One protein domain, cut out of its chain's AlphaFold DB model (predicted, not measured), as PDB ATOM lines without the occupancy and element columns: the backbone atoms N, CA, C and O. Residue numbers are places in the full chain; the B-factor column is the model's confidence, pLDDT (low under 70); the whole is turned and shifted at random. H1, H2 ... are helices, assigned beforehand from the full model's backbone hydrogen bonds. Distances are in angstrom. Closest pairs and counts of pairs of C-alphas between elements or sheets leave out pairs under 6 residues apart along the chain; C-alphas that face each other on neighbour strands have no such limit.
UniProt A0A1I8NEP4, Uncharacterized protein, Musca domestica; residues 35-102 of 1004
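AT A GLANCE: This is residues 35 to 102 of the 1004 residues of an uncharacterized protein of Musca domestica (UniProt A0A1I8NEP4). Three helices, H1, H2 and H4, make an open triangle joined by few contacts: H1 and H4 meet near their ends in a narrow V, and H4 and H2 meet where both begin. The fourth and shortest helix, H3, follows the last residues of H2 and turns back near H4, and the first and last printed residues come together. The printed part has 68 residues with four named helices, in the order H1, H2, H3, H4, and no named strand; the class is all helix. It is compact, with a radius of gyration of the C-alphas of 11.5 A, and the C-alphas span 31 by 29 by 20 A.

HOW THE PARTS SIT: Start with H1, residues 35 to 51. Look across to H4, residues 90 to 101: the two touch only at their ends, residues 35 to 38 with 98 to 101, and their closest C-alphas, Ser 35 and Phe 101, are 5.3 A apart. They run opposite ways at a shallow tilt of 23 degrees. Go on to H2, residues 59 to 70, which is close to H1 but not clearly touching; their closest C-alphas, Phe 45 and Leu 66, are 7.9 A apart, and the two run opposite ways at a steep tilt of 55 degrees. H2 touches H4 with residues 59 to 63 alone, against 90 to 93 of H4; the closest C-alphas, Asp 59 and Tyr 90, are 5.2 A apart. They run the same way at a shallow tilt of 33 degrees, only just short of steep. Next comes H3, residues 73 to 80, close to H2 but not clearly touching, with the closest C-alphas, Leu 67 and Ser 74, at 6.8 A, and the lines at a steep tilt of 50 degrees. H3 and H4 are near each other, their closest C-alphas 8.4 A apart, while H1 and H3 are apart. In H1, H2 and H4 every O i to N i+4 pair is within hydrogen-bond range; in H3 it is 3 of 4.

IN THESE COORDINATES: Find C-alpha 35 at (1.034, -50.774, 19.869); from there H1 runs 24.3 A to C-alpha 51 at (9.543, -42.949, 41.271). H2 covers 16.3 A from Asp 59 to Met 70, and H3 covers 12.0 A from Glu 73 to Ser 80. H4 runs 16.6 A from Tyr 90 to C-alpha 101 at (-0.863, -46.064, 18.260).

THE WHOLE: The two C-alphas farthest apart, Ala 51 and Asn 82, are 31.6 A apart, while those of Ser 35 and Val 102 are 4.9 A apart. The link from H2 to H3 is tight; those from H1 to H2 and from H3 to H4 are short, with 7 and 9 residues. The printed part has no cut. Its mean pLDDT in this model is 86.1, and no printed residue is under 70.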
ATOM      1  N   SER A  35       1.871 -50.488  18.695       76.75
ATOM      2  CA  SER A  35       1.034 -50.774  19.869       76.75
ATOM      3  C   SER A  35       1.857 -51.327  21.037       76.75
ATOM      4  O   SER A  35       1.722 -50.856  22.165       76.75
ATOM      5  N   VAL A  36       2.768 -52.266  20.762       78.19
ATOM      6  CA  VAL A  36       3.669 -52.851  21.768       78.19
ATOM      7  C   VAL A  36       4.736 -51.843  22.199       78.19
ATOM      8  O   VAL A  36       5.039 -51.755  23.390       78.19
ATOM      9  N   THR A  37       5.271 -51.046  21.266       85.06
ATOM     10  CA  THR A  37       6.214 -49.962  21.587       85.06
ATOM     11  C   THR A  37       5.574 -48.929  22.518       85.06
ATOM     12  O   THR A  37       6.174 -48.579  23.535       85.06
ATOM     13  N   TRP A  38       4.343 -48.491  22.221       88.06
ATOM     14  CA  TRP A  38       3.579 -47.565  23.060       88.06
ATOM     15  C   TRP A  38       3.325 -48.131  24.455       88.06
ATOM     16  O   TRP A  38       3.688 -47.484  25.435       88.06
ATOM     17  N   ASP A  39       2.763 -49.337  24.574       85.81
ATOM     18  CA  ASP A  39       2.450 -49.910  25.887       85.81
ATOM     19  C   ASP A  39       3.719 -50.152  26.722       85.81
ATOM     20  O   ASP A  39       3.714 -49.913  27.932       85.81
ATOM     21  N   HIS A  40       4.834 -50.567  26.112       84.25
ATOM     22  CA  HIS A  40       6.098 -50.718  26.836       84.25
ATOM     23  C   HIS A  40       6.646 -49.363  27.314       84.25
ATOM     24  O   HIS A  40       6.960 -49.204  28.496       84.25
ATOM     25  N   TRP A  41       6.716 -48.372  26.420       91.50
ATOM     26  CA  TRP A  41       7.228 -47.034  26.723       91.50
ATOM     27  C   TRP A  41       6.359 -46.297  27.755       91.50
ATOM     28  O   TRP A  41       6.868 -45.761  28.740       91.50
ATOM     29  N   TYR A  42       5.035 -46.337  27.599       91.25
ATOM     30  CA  TYR A  42       4.103 -45.653  28.493       91.25
ATOM     31  C   TYR A  42       4.099 -46.257  29.909       91.25
ATOM     32  O   TYR A  42       3.938 -45.536  30.898       91.25
ATOM     33  N   ASN A  43       4.358 -47.562  30.043       89.38
ATOM     34  CA  ASN A  43       4.581 -48.176  31.352       89.38
ATOM     35  C   ASN A  43       5.905 -47.724  31.997       89.38
ATOM     36  O   ASN A  43       5.910 -47.458  33.200       89.38
ATOM     37  N   GLN A  44       6.993 -47.539  31.235       88.88
ATOM     38  CA  GLN A  44       8.219 -46.915  31.764       88.88
ATOM     39  C   GLN A  44       7.956 -45.474  32.240       88.88
ATOM     40  O   GLN A  44       8.360 -45.109  33.345       88.88
ATOM     41  N   PHE A  45       7.209 -44.682  31.465       91.31
ATOM     42  CA  PHE A  45       6.821 -43.314  31.832       91.31
ATOM     43  C   PHE A  45       5.968 -43.254  33.113       91.31
ATOM     44  O   PHE A  45       6.241 -42.446  34.003       91.31
ATOM     45  N   LYS A  46       5.003 -44.168  33.284       90.06
ATOM     46  CA  LYS A  46       4.243 -44.321  34.541       90.06
ATOM     47  C   LYS A  46       5.123 -44.675  35.742       90.06
ATOM     48  O   LYS A  46       4.906 -44.143  36.829       90.06
ATOM     49  N   ILE A  47       6.099 -45.570  35.565       88.38
ATOM     50  CA  ILE A  47       7.035 -45.952  36.633       88.38
ATOM     51  C   ILE A  47       7.886 -44.745  37.048       88.38
ATOM     52  O   ILE A  47       8.033 -44.495  38.242       88.38
ATOM     53  N   TYR A  48       8.369 -43.951  36.088       88.81
ATOM     54  CA  TYR A  48       9.102 -42.710  36.350       88.81
ATOM     55  C   TYR A  48       8.258 -41.656  37.082       88.81
ATOM     56  O   TYR A  48       8.691 -41.156  38.117       88.81
ATOM     57  N   LEU A  49       7.027 -41.372  36.629       89.56
ATOM     58  CA  LEU A  49       6.142 -40.409  37.309       89.56
ATOM     59  C   LEU A  49       5.901 -40.767  38.786       89.56
ATOM     60  O   LEU A  49       5.747 -39.869  39.612       89.56
ATOM     61  N   ARG A  50       5.900 -42.062  39.123       87.12
ATOM     62  CA  ARG A  50       5.802 -42.564  40.503       87.12
ATOM     63  C   ARG A  50       7.121 -42.482  41.258       87.12
ATOM     64  O   ARG A  50       7.150 -41.966  42.368       87.12
ATOM     65  N   ALA A  51       8.214 -42.951  40.657       84.69
ATOM     66  CA  ALA A  51       9.543 -42.949  41.271       84.69
ATOM     67  C   ALA A  51      10.087 -41.532  41.539       84.69
ATOM     68  O   ALA A  51      10.881 -41.345  42.457       84.69
ATOM     69  N   SER A  52       9.650 -40.539  40.761       85.06
ATOM     70  CA  SER A  52       9.989 -39.119  40.929       85.06
ATOM     71  C   SER A  52       8.907 -38.302  41.660       85.06
ATOM     72  O   SER A  52       9.027 -37.084  41.742       85.06
ATOM     73  N   ASP A  53       7.850 -38.950  42.164       84.25
ATOM     74  CA  ASP A  53       6.700 -38.347  42.870       84.25
ATOM     75  C   ASP A  53       5.931 -37.252  42.077       84.25
ATOM     76  O   ASP A  53       5.164 -36.449  42.614       84.25
ATOM     77  N   LEU A  54       6.103 -37.247  40.749       86.50
ATOM     78  CA  LEU A  54       5.490 -36.315  39.794       86.50
ATOM     79  C   LEU A  54       4.009 -36.642  39.508       86.50
ATOM     80  O   LEU A  54       3.286 -35.807  38.960       86.50
ATOM     81  N   GLU A  55       3.522 -37.823  39.910       83.69
ATOM     82  CA  GLU A  55       2.112 -38.249  39.790       83.69
ATOM     83  C   GLU A  55       1.135 -37.281  40.507       83.69
ATOM     84  O   GLU A  55      -0.032 -37.174  40.122       83.69
ATOM     85  N   LYS A  56       1.625 -36.491  41.477       85.12
ATOM     86  CA  LYS A  56       0.871 -35.465  42.229       85.12
ATOM     87  C   LYS A  56       0.740 -34.102  41.523       85.12
ATOM     88  O   LYS A  56       0.039 -33.231  42.030       85.12
ATOM     89  N   LEU A  57       1.405 -33.882  40.384       87.12
ATOM     90  CA  LEU A  57       1.388 -32.591  39.675       87.12
ATOM     91  C   LEU A  57       0.062 -32.314  38.937       87.12
ATOM     92  O   LEU A  57      -0.736 -33.223  38.703       87.12
ATOM     93  N   SER A  58      -0.155 -31.054  38.544       88.75
ATOM     94  CA  SER A  58      -1.296 -30.642  37.713       88.75
ATOM     95  C   SER A  58      -1.260 -31.273  36.319       88.75
ATOM     96  O   SER A  58      -0.194 -31.606  35.792       88.75
ATOM     97  N   ASP A  59      -2.435 -31.410  35.703       86.81
ATOM     98  CA  ASP A  59      -2.588 -32.083  34.411       86.81
ATOM     99  C   ASP A  59      -1.801 -31.394  33.292       86.81
ATOM    100  O   ASP A  59      -1.119 -32.090  32.546       86.81
ATOM    101  N   GLN A  60      -1.766 -30.056  33.236       86.75
ATOM    102  CA  GLN A  60      -0.940 -29.314  32.268       86.75
ATOM    103  C   GLN A  60       0.542 -29.688  32.389       86.75
ATOM    104  O   GLN A  60       1.230 -29.919  31.396       86.75
ATOM    105  N   ARG A  61       1.049 -29.815  33.623       88.00
ATOM    106  CA  ARG A  61       2.456 -30.155  33.865       88.00
ATOM    107  C   ARG A  61       2.747 -31.623  33.540       88.00
ATOM    108  O   ARG A  61       3.835 -31.921  33.054       88.00
ATOM    109  N   LYS A  62       1.779 -32.528  33.729       90.19
ATOM    110  CA  LYS A  62       1.852 -33.929  33.272       90.19
ATOM    111  C   LYS A  62       1.804 -34.051  31.745       90.19
ATOM    112  O   LYS A  62       2.556 -34.844  31.190       90.19
ATOM    113  N   VAL A  63       0.969 -33.256  31.073       89.69
ATOM    114  CA  VAL A  63       0.885 -33.154  29.604       89.69
ATOM    115  C   VAL A  63       2.210 -32.658  29.023       89.69
ATOM    116  O   VAL A  63       2.766 -33.308  28.138       89.69
ATOM    117  N   ALA A  64       2.772 -31.580  29.575       88.50
ATOM    118  CA  ALA A  64       4.076 -31.060  29.167       88.50
ATOM    119  C   ALA A  64       5.208 -32.083  29.380       88.50
ATOM    120  O   ALA A  64       6.029 -32.284  28.486       88.50
ATOM    121  N   LEU A  65       5.230 -32.782  30.526       89.56
ATOM    122  CA  LEU A  65       6.191 -33.863  30.790       89.56
ATOM    123  C   LEU A  65       6.039 -35.032  29.804       89.56
ATOM    124  O   LEU A  65       7.047 -35.538  29.318       89.56
ATOM    125  N   LEU A  66       4.807 -35.446  29.485       90.06
ATOM    126  CA  LEU A  66       4.535 -36.521  28.527       90.06
ATOM    127  C   LEU A  66       5.100 -36.173  27.144       90.06
ATOM    128  O   LEU A  66       5.903 -36.933  26.610       90.06
ATOM    129  N   LEU A  67       4.743 -35.006  26.597       87.94
ATOM    130  CA  LEU A  67       5.215 -34.562  25.281       87.94
ATOM    131  C   LEU A  67       6.740 -34.350  25.249       87.94
ATOM    132  O   LEU A  67       7.391 -34.718  24.273       87.94
ATOM    133  N   HIS A  68       7.331 -33.833  26.330       88.38
ATOM    134  CA  HIS A  68       8.783 -33.669  26.441       88.38
ATOM    135  C   HIS A  68       9.526 -35.013  26.390       88.38
ATOM    136  O   HIS A  68      10.460 -35.166  25.602       88.38
ATOM    137  N   TYR A  69       9.096 -36.006  27.178       89.25
ATOM    138  CA  TYR A  69       9.739 -37.324  27.208       89.25
ATOM    139  C   TYR A  69       9.411 -38.204  25.993       89.25
ATOM    140  O   TYR A  69      10.210 -39.079  25.665       89.25
ATOM    141  N   MET A  70       8.295 -37.972  25.289       87.88
ATOM    142  CA  MET A  70       8.037 -38.609  23.988       87.88
ATOM    143  C   MET A  70       8.992 -38.105  22.891       87.88
ATOM    144  O   MET A  70       9.295 -38.853  21.964       87.88
ATOM    145  N   GLY A  71       9.517 -36.882  23.012       87.44
ATOM    146  CA  GLY A  71      10.510 -36.308  22.099       87.44
ATOM    147  C   GLY A  71       9.912 -35.577  20.886       87.44
ATOM    148  O   GLY A  71       8.699 -35.605  20.664       87.44
ATOM    149  N   PRO A  72      10.751 -34.897  20.080       84.31
ATOM    150  CA  PRO A  72      10.297 -33.909  19.094       84.31
ATOM    151  C   PRO A  72       9.445 -34.498  17.964       84.31
ATOM    152  O   PRO A  72       8.537 -33.825  17.480       84.31
ATOM    153  N   GLU A  73       9.668 -35.758  17.580       81.31
ATOM    154  CA  GLU A  73       8.859 -36.430  16.550       81.31
ATOM    155  C   GLU A  73       7.404 -36.650  16.996       81.31
ATOM    156  O   GLU A  73       6.526 -36.799  16.154       81.31
ATOM    157  N   SER A  74       7.113 -36.606  18.303       83.19
ATOM    158  CA  SER A  74       5.738 -36.674  18.807       83.19
ATOM    159  C   SER A  74       4.960 -35.365  18.638       83.19
ATOM    160  O   SER A  74       3.733 -35.392  18.567       83.19
ATOM    161  N   LEU A  75       5.637 -34.217  18.532       83.38
ATOM    162  CA  LEU A  75       4.971 -32.913  18.448       83.38
ATOM    163  C   LEU A  75       4.264 -32.715  17.099       83.38
ATOM    164  O   LEU A  75       3.174 -32.149  17.054       83.38
ATOM    165  N   THR A  76       4.824 -33.238  16.004       83.19
ATOM    166  CA  THR A  76       4.173 -33.207  14.681       83.19
ATOM    167  C   THR A  76       2.869 -34.010  14.685       83.19
ATOM    168  O   THR A  76       1.852 -33.546  14.168       83.19
ATOM    169  N   THR A  77       2.863 -35.174  15.338       84.38
ATOM    170  CA  THR A  77       1.665 -35.999  15.524       84.38
ATOM    171  C   THR A  77       0.677 -35.369  16.508       84.38
ATOM    172  O   THR A  77      -0.517 -35.351  16.219       84.38
ATOM    173  N   PHE A  78       1.135 -34.785  17.620       85.75
ATOM    174  CA  PHE A  78       0.273 -34.051  18.554       85.75
ATOM    175  C   PHE A  78      -0.485 -32.911  17.854       85.75
ATOM    176  O   PHE A  78      -1.703 -32.807  17.995       85.75
ATOM    177  N   ASN A  79       0.204 -32.125  17.021       84.25
ATOM    178  CA  ASN A  79      -0.406 -31.041  16.247       84.25
ATOM    179  C   ASN A  79      -1.524 -31.548  15.311       84.25
ATOM    180  O   ASN A  79      -2.525 -30.859  15.118       84.25
ATOM    181  N   SER A  80      -1.418 -32.779  14.790       82.44
ATOM    182  CA  SER A  80      -2.470 -33.402  13.964       82.44
ATOM    183  C   SER A  80      -3.771 -33.690  14.727       82.44
ATOM    184  O   SER A  80      -4.833 -33.804  14.117       82.44
ATOM    185  N   PHE A  81      -3.728 -33.761  16.064       83.94
ATOM    186  CA  PHE A  81      -4.917 -33.964  16.896       83.94
ATOM    187  C   PHE A  81      -5.740 -32.684  17.119       83.94
ATOM    188  O   PHE A  81      -6.806 -32.780  17.741       83.94
ATOM    189  N   ASN A  82      -5.239 -31.530  16.651       81.88
ATOM    190  CA  ASN A  82      -5.826 -30.192  16.769       81.88
ATOM    191  C   ASN A  82      -6.342 -29.890  18.189       81.88
ATOM    192  O   ASN A  82      -7.546 -29.767  18.424       81.88
ATOM    193  N   ILE A  83      -5.418 -29.856  19.153       84.31
ATOM    194  CA  ILE A  83      -5.699 -29.600  20.571       84.31
ATOM    195  C   ILE A  83      -4.788 -28.488  21.075       84.31
ATOM    196  O   ILE A  83      -3.592 -28.493  20.792       84.31
ATOM    197  N   ASP A  84      -5.347 -27.602  21.887       82.62
ATOM    198  CA  ASP A  84      -4.567 -26.746  22.770       82.62
ATOM    199  C   ASP A  84      -3.939 -27.566  23.924       82.62
ATOM    200  O   ASP A  84      -4.508 -28.552  24.400       82.62
ATOM    201  N   ILE A  85      -2.740 -27.162  24.347       81.69
ATOM    202  CA  ILE A  85      -1.929 -27.829  25.374       81.69
ATOM    203  C   ILE A  85      -2.430 -27.482  26.782       81.69
ATOM    204  O   ILE A  85      -2.424 -28.349  27.658       81.69
ATOM    205  N   ASP A  86      -2.894 -26.249  27.005       80.56
ATOM    206  CA  ASP A  86      -3.212 -25.744  28.347       80.56
ATOM    207  C   ASP A  86      -4.599 -26.187  28.854       80.56
ATOM    208  O   ASP A  86      -4.836 -26.272  30.068       80.56
ATOM    209  N   SER A  87      -5.513 -26.520  27.935       83.56
ATOM    210  CA  SER A  87      -6.884 -26.964  28.230       83.56
ATOM    211  C   SER A  87      -7.095 -28.484  28.310       83.56
ATOM    212  O   SER A  87      -8.118 -28.914  28.855       83.56
ATOM    213  N   ILE A  88      -6.177 -29.324  27.810       88.19
ATOM    214  CA  ILE A  88      -6.370 -30.786  27.807       88.19
ATOM    215  C   ILE A  88      -5.942 -31.468  29.117       88.19
ATOM    216  O   ILE A  88      -4.869 -31.234  29.666       88.19
ATOM    217  N   LYS A  89      -6.781 -32.396  29.594       90.62
ATOM    218  CA  LYS A  89      -6.468 -33.283  30.721       90.62
ATOM    219  C   LYS A  89      -5.531 -34.411  30.309       90.62
ATOM    220  O   LYS A  89      -5.695 -35.015  29.246       90.62
ATOM    221  N   TYR A  90      -4.619 -34.768  31.208       89.81
ATOM    222  CA  TYR A  90      -3.617 -35.814  30.997       89.81
ATOM    223  C   TYR A  90      -4.224 -37.147  30.521       89.81
ATOM    224  O   TYR A  90      -3.809 -37.681  29.492       89.81
ATOM    225  N   ASP A  91      -5.258 -37.649  31.206       88.25
ATOM    226  CA  ASP A  91      -5.892 -38.930  30.864       88.25
ATOM    227  C   ASP A  91      -6.552 -38.928  29.475       88.25
ATOM    228  O   ASP A  91      -6.599 -39.961  28.809       88.25
ATOM    229  N   ASP A  92      -7.070 -37.786  29.021       88.69
ATOM    230  CA  ASP A  92      -7.736 -37.672  27.720       88.69
ATOM    231  C   ASP A  92      -6.724 -37.533  26.573       88.69
ATOM    232  O   ASP A  92      -6.944 -38.081  25.487       88.69
ATOM    233  N   LEU A  93      -5.564 -36.915  26.830       89.50
ATOM    234  CA  LEU A  93      -4.431 -36.944  25.904       89.50
ATOM    235  C   LEU A  93      -3.848 -38.359  25.774       89.50
ATOM    236  O   LEU A  93      -3.618 -38.828  24.660       89.50
ATOM    237  N   VAL A  94      -3.682 -39.076  26.889       90.25
ATOM    238  CA  VAL A  94      -3.255 -40.487  26.895       90.25
ATOM    239  C   VAL A  94      -4.222 -41.356  26.084       90.25
ATOM    240  O   VAL A  94      -3.771 -42.153  25.263       90.25
ATOM    241  N   LYS A  95      -5.543 -41.182  26.242       87.94
ATOM    242  CA  LYS A  95      -6.547 -41.897  25.428       87.94
ATOM    243  C   LYS A  95      -6.414 -41.580  23.937       87.94
ATOM    244  O   LYS A  95      -6.546 -42.493  23.125       87.94
ATOM    245  N   LYS A  96      -6.155 -40.322  23.550       87.12
ATOM    246  CA  LYS A  96      -5.924 -39.957  22.139       87.12
ATOM    247  C   LYS A  96      -4.671 -40.632  21.572       87.12
ATOM    248  O   LYS A  96      -4.772 -41.259  20.522       87.12
ATOM    249  N   TRP A  97      -3.545 -40.593  22.287       88.00
ATOM    250  CA  TRP A  97      -2.324 -41.302  21.887       88.00
ATOM    251  C   TRP A  97      -2.526 -42.817  21.784       88.00
ATOM    252  O   TRP A  97      -2.144 -43.420  20.783       88.00
ATOM    253  N   GLN A  98      -3.196 -43.430  22.761       86.25
ATOM    254  CA  GLN A  98      -3.480 -44.863  22.736       86.25
ATOM    255  C   GLN A  98      -4.406 -45.242  21.568       86.25
ATOM    256  O   GLN A  98      -4.140 -46.233  20.903       86.25
ATOM    257  N   ASN A  99      -5.421 -44.433  21.240       82.88
ATOM    258  CA  ASN A  99      -6.275 -44.639  20.057       82.88
ATOM    259  C   ASN A  99      -5.555 -44.410  18.710       82.88
ATOM    260  O   ASN A  99      -6.064 -44.843  17.676       82.88
ATOM    261  N   TYR A 100      -4.424 -43.698  18.707       83.56
ATOM    262  CA  TYR A 100      -3.607 -43.445  17.518       83.56
ATOM    263  C   TYR A 100      -2.579 -44.566  17.284       83.56
ATOM    264  O   TYR A 100      -2.464 -45.072  16.171       83.56
ATOM    265  N   PHE A 101      -1.874 -45.000  18.335       81.00
ATOM    266  CA  PHE A 101      -0.863 -46.064  18.260       81.00
ATOM    267  C   PHE A 101      -1.437 -47.483  18.338       81.00
ATOM    268  O   PHE A 101      -0.860 -48.416  17.776       81.00
ATOM    269  N   VAL A 102      -2.573 -47.658  19.015       70.25
ATOM    270  CA  VAL A 102      -3.374 -48.882  18.986       70.25
ATOM    271  C   VAL A 102      -4.578 -48.605  18.080       70.25
ATOM    272  O   VAL A 102      -5.600 -48.110  18.567       70.25
TER     273      VAL A 102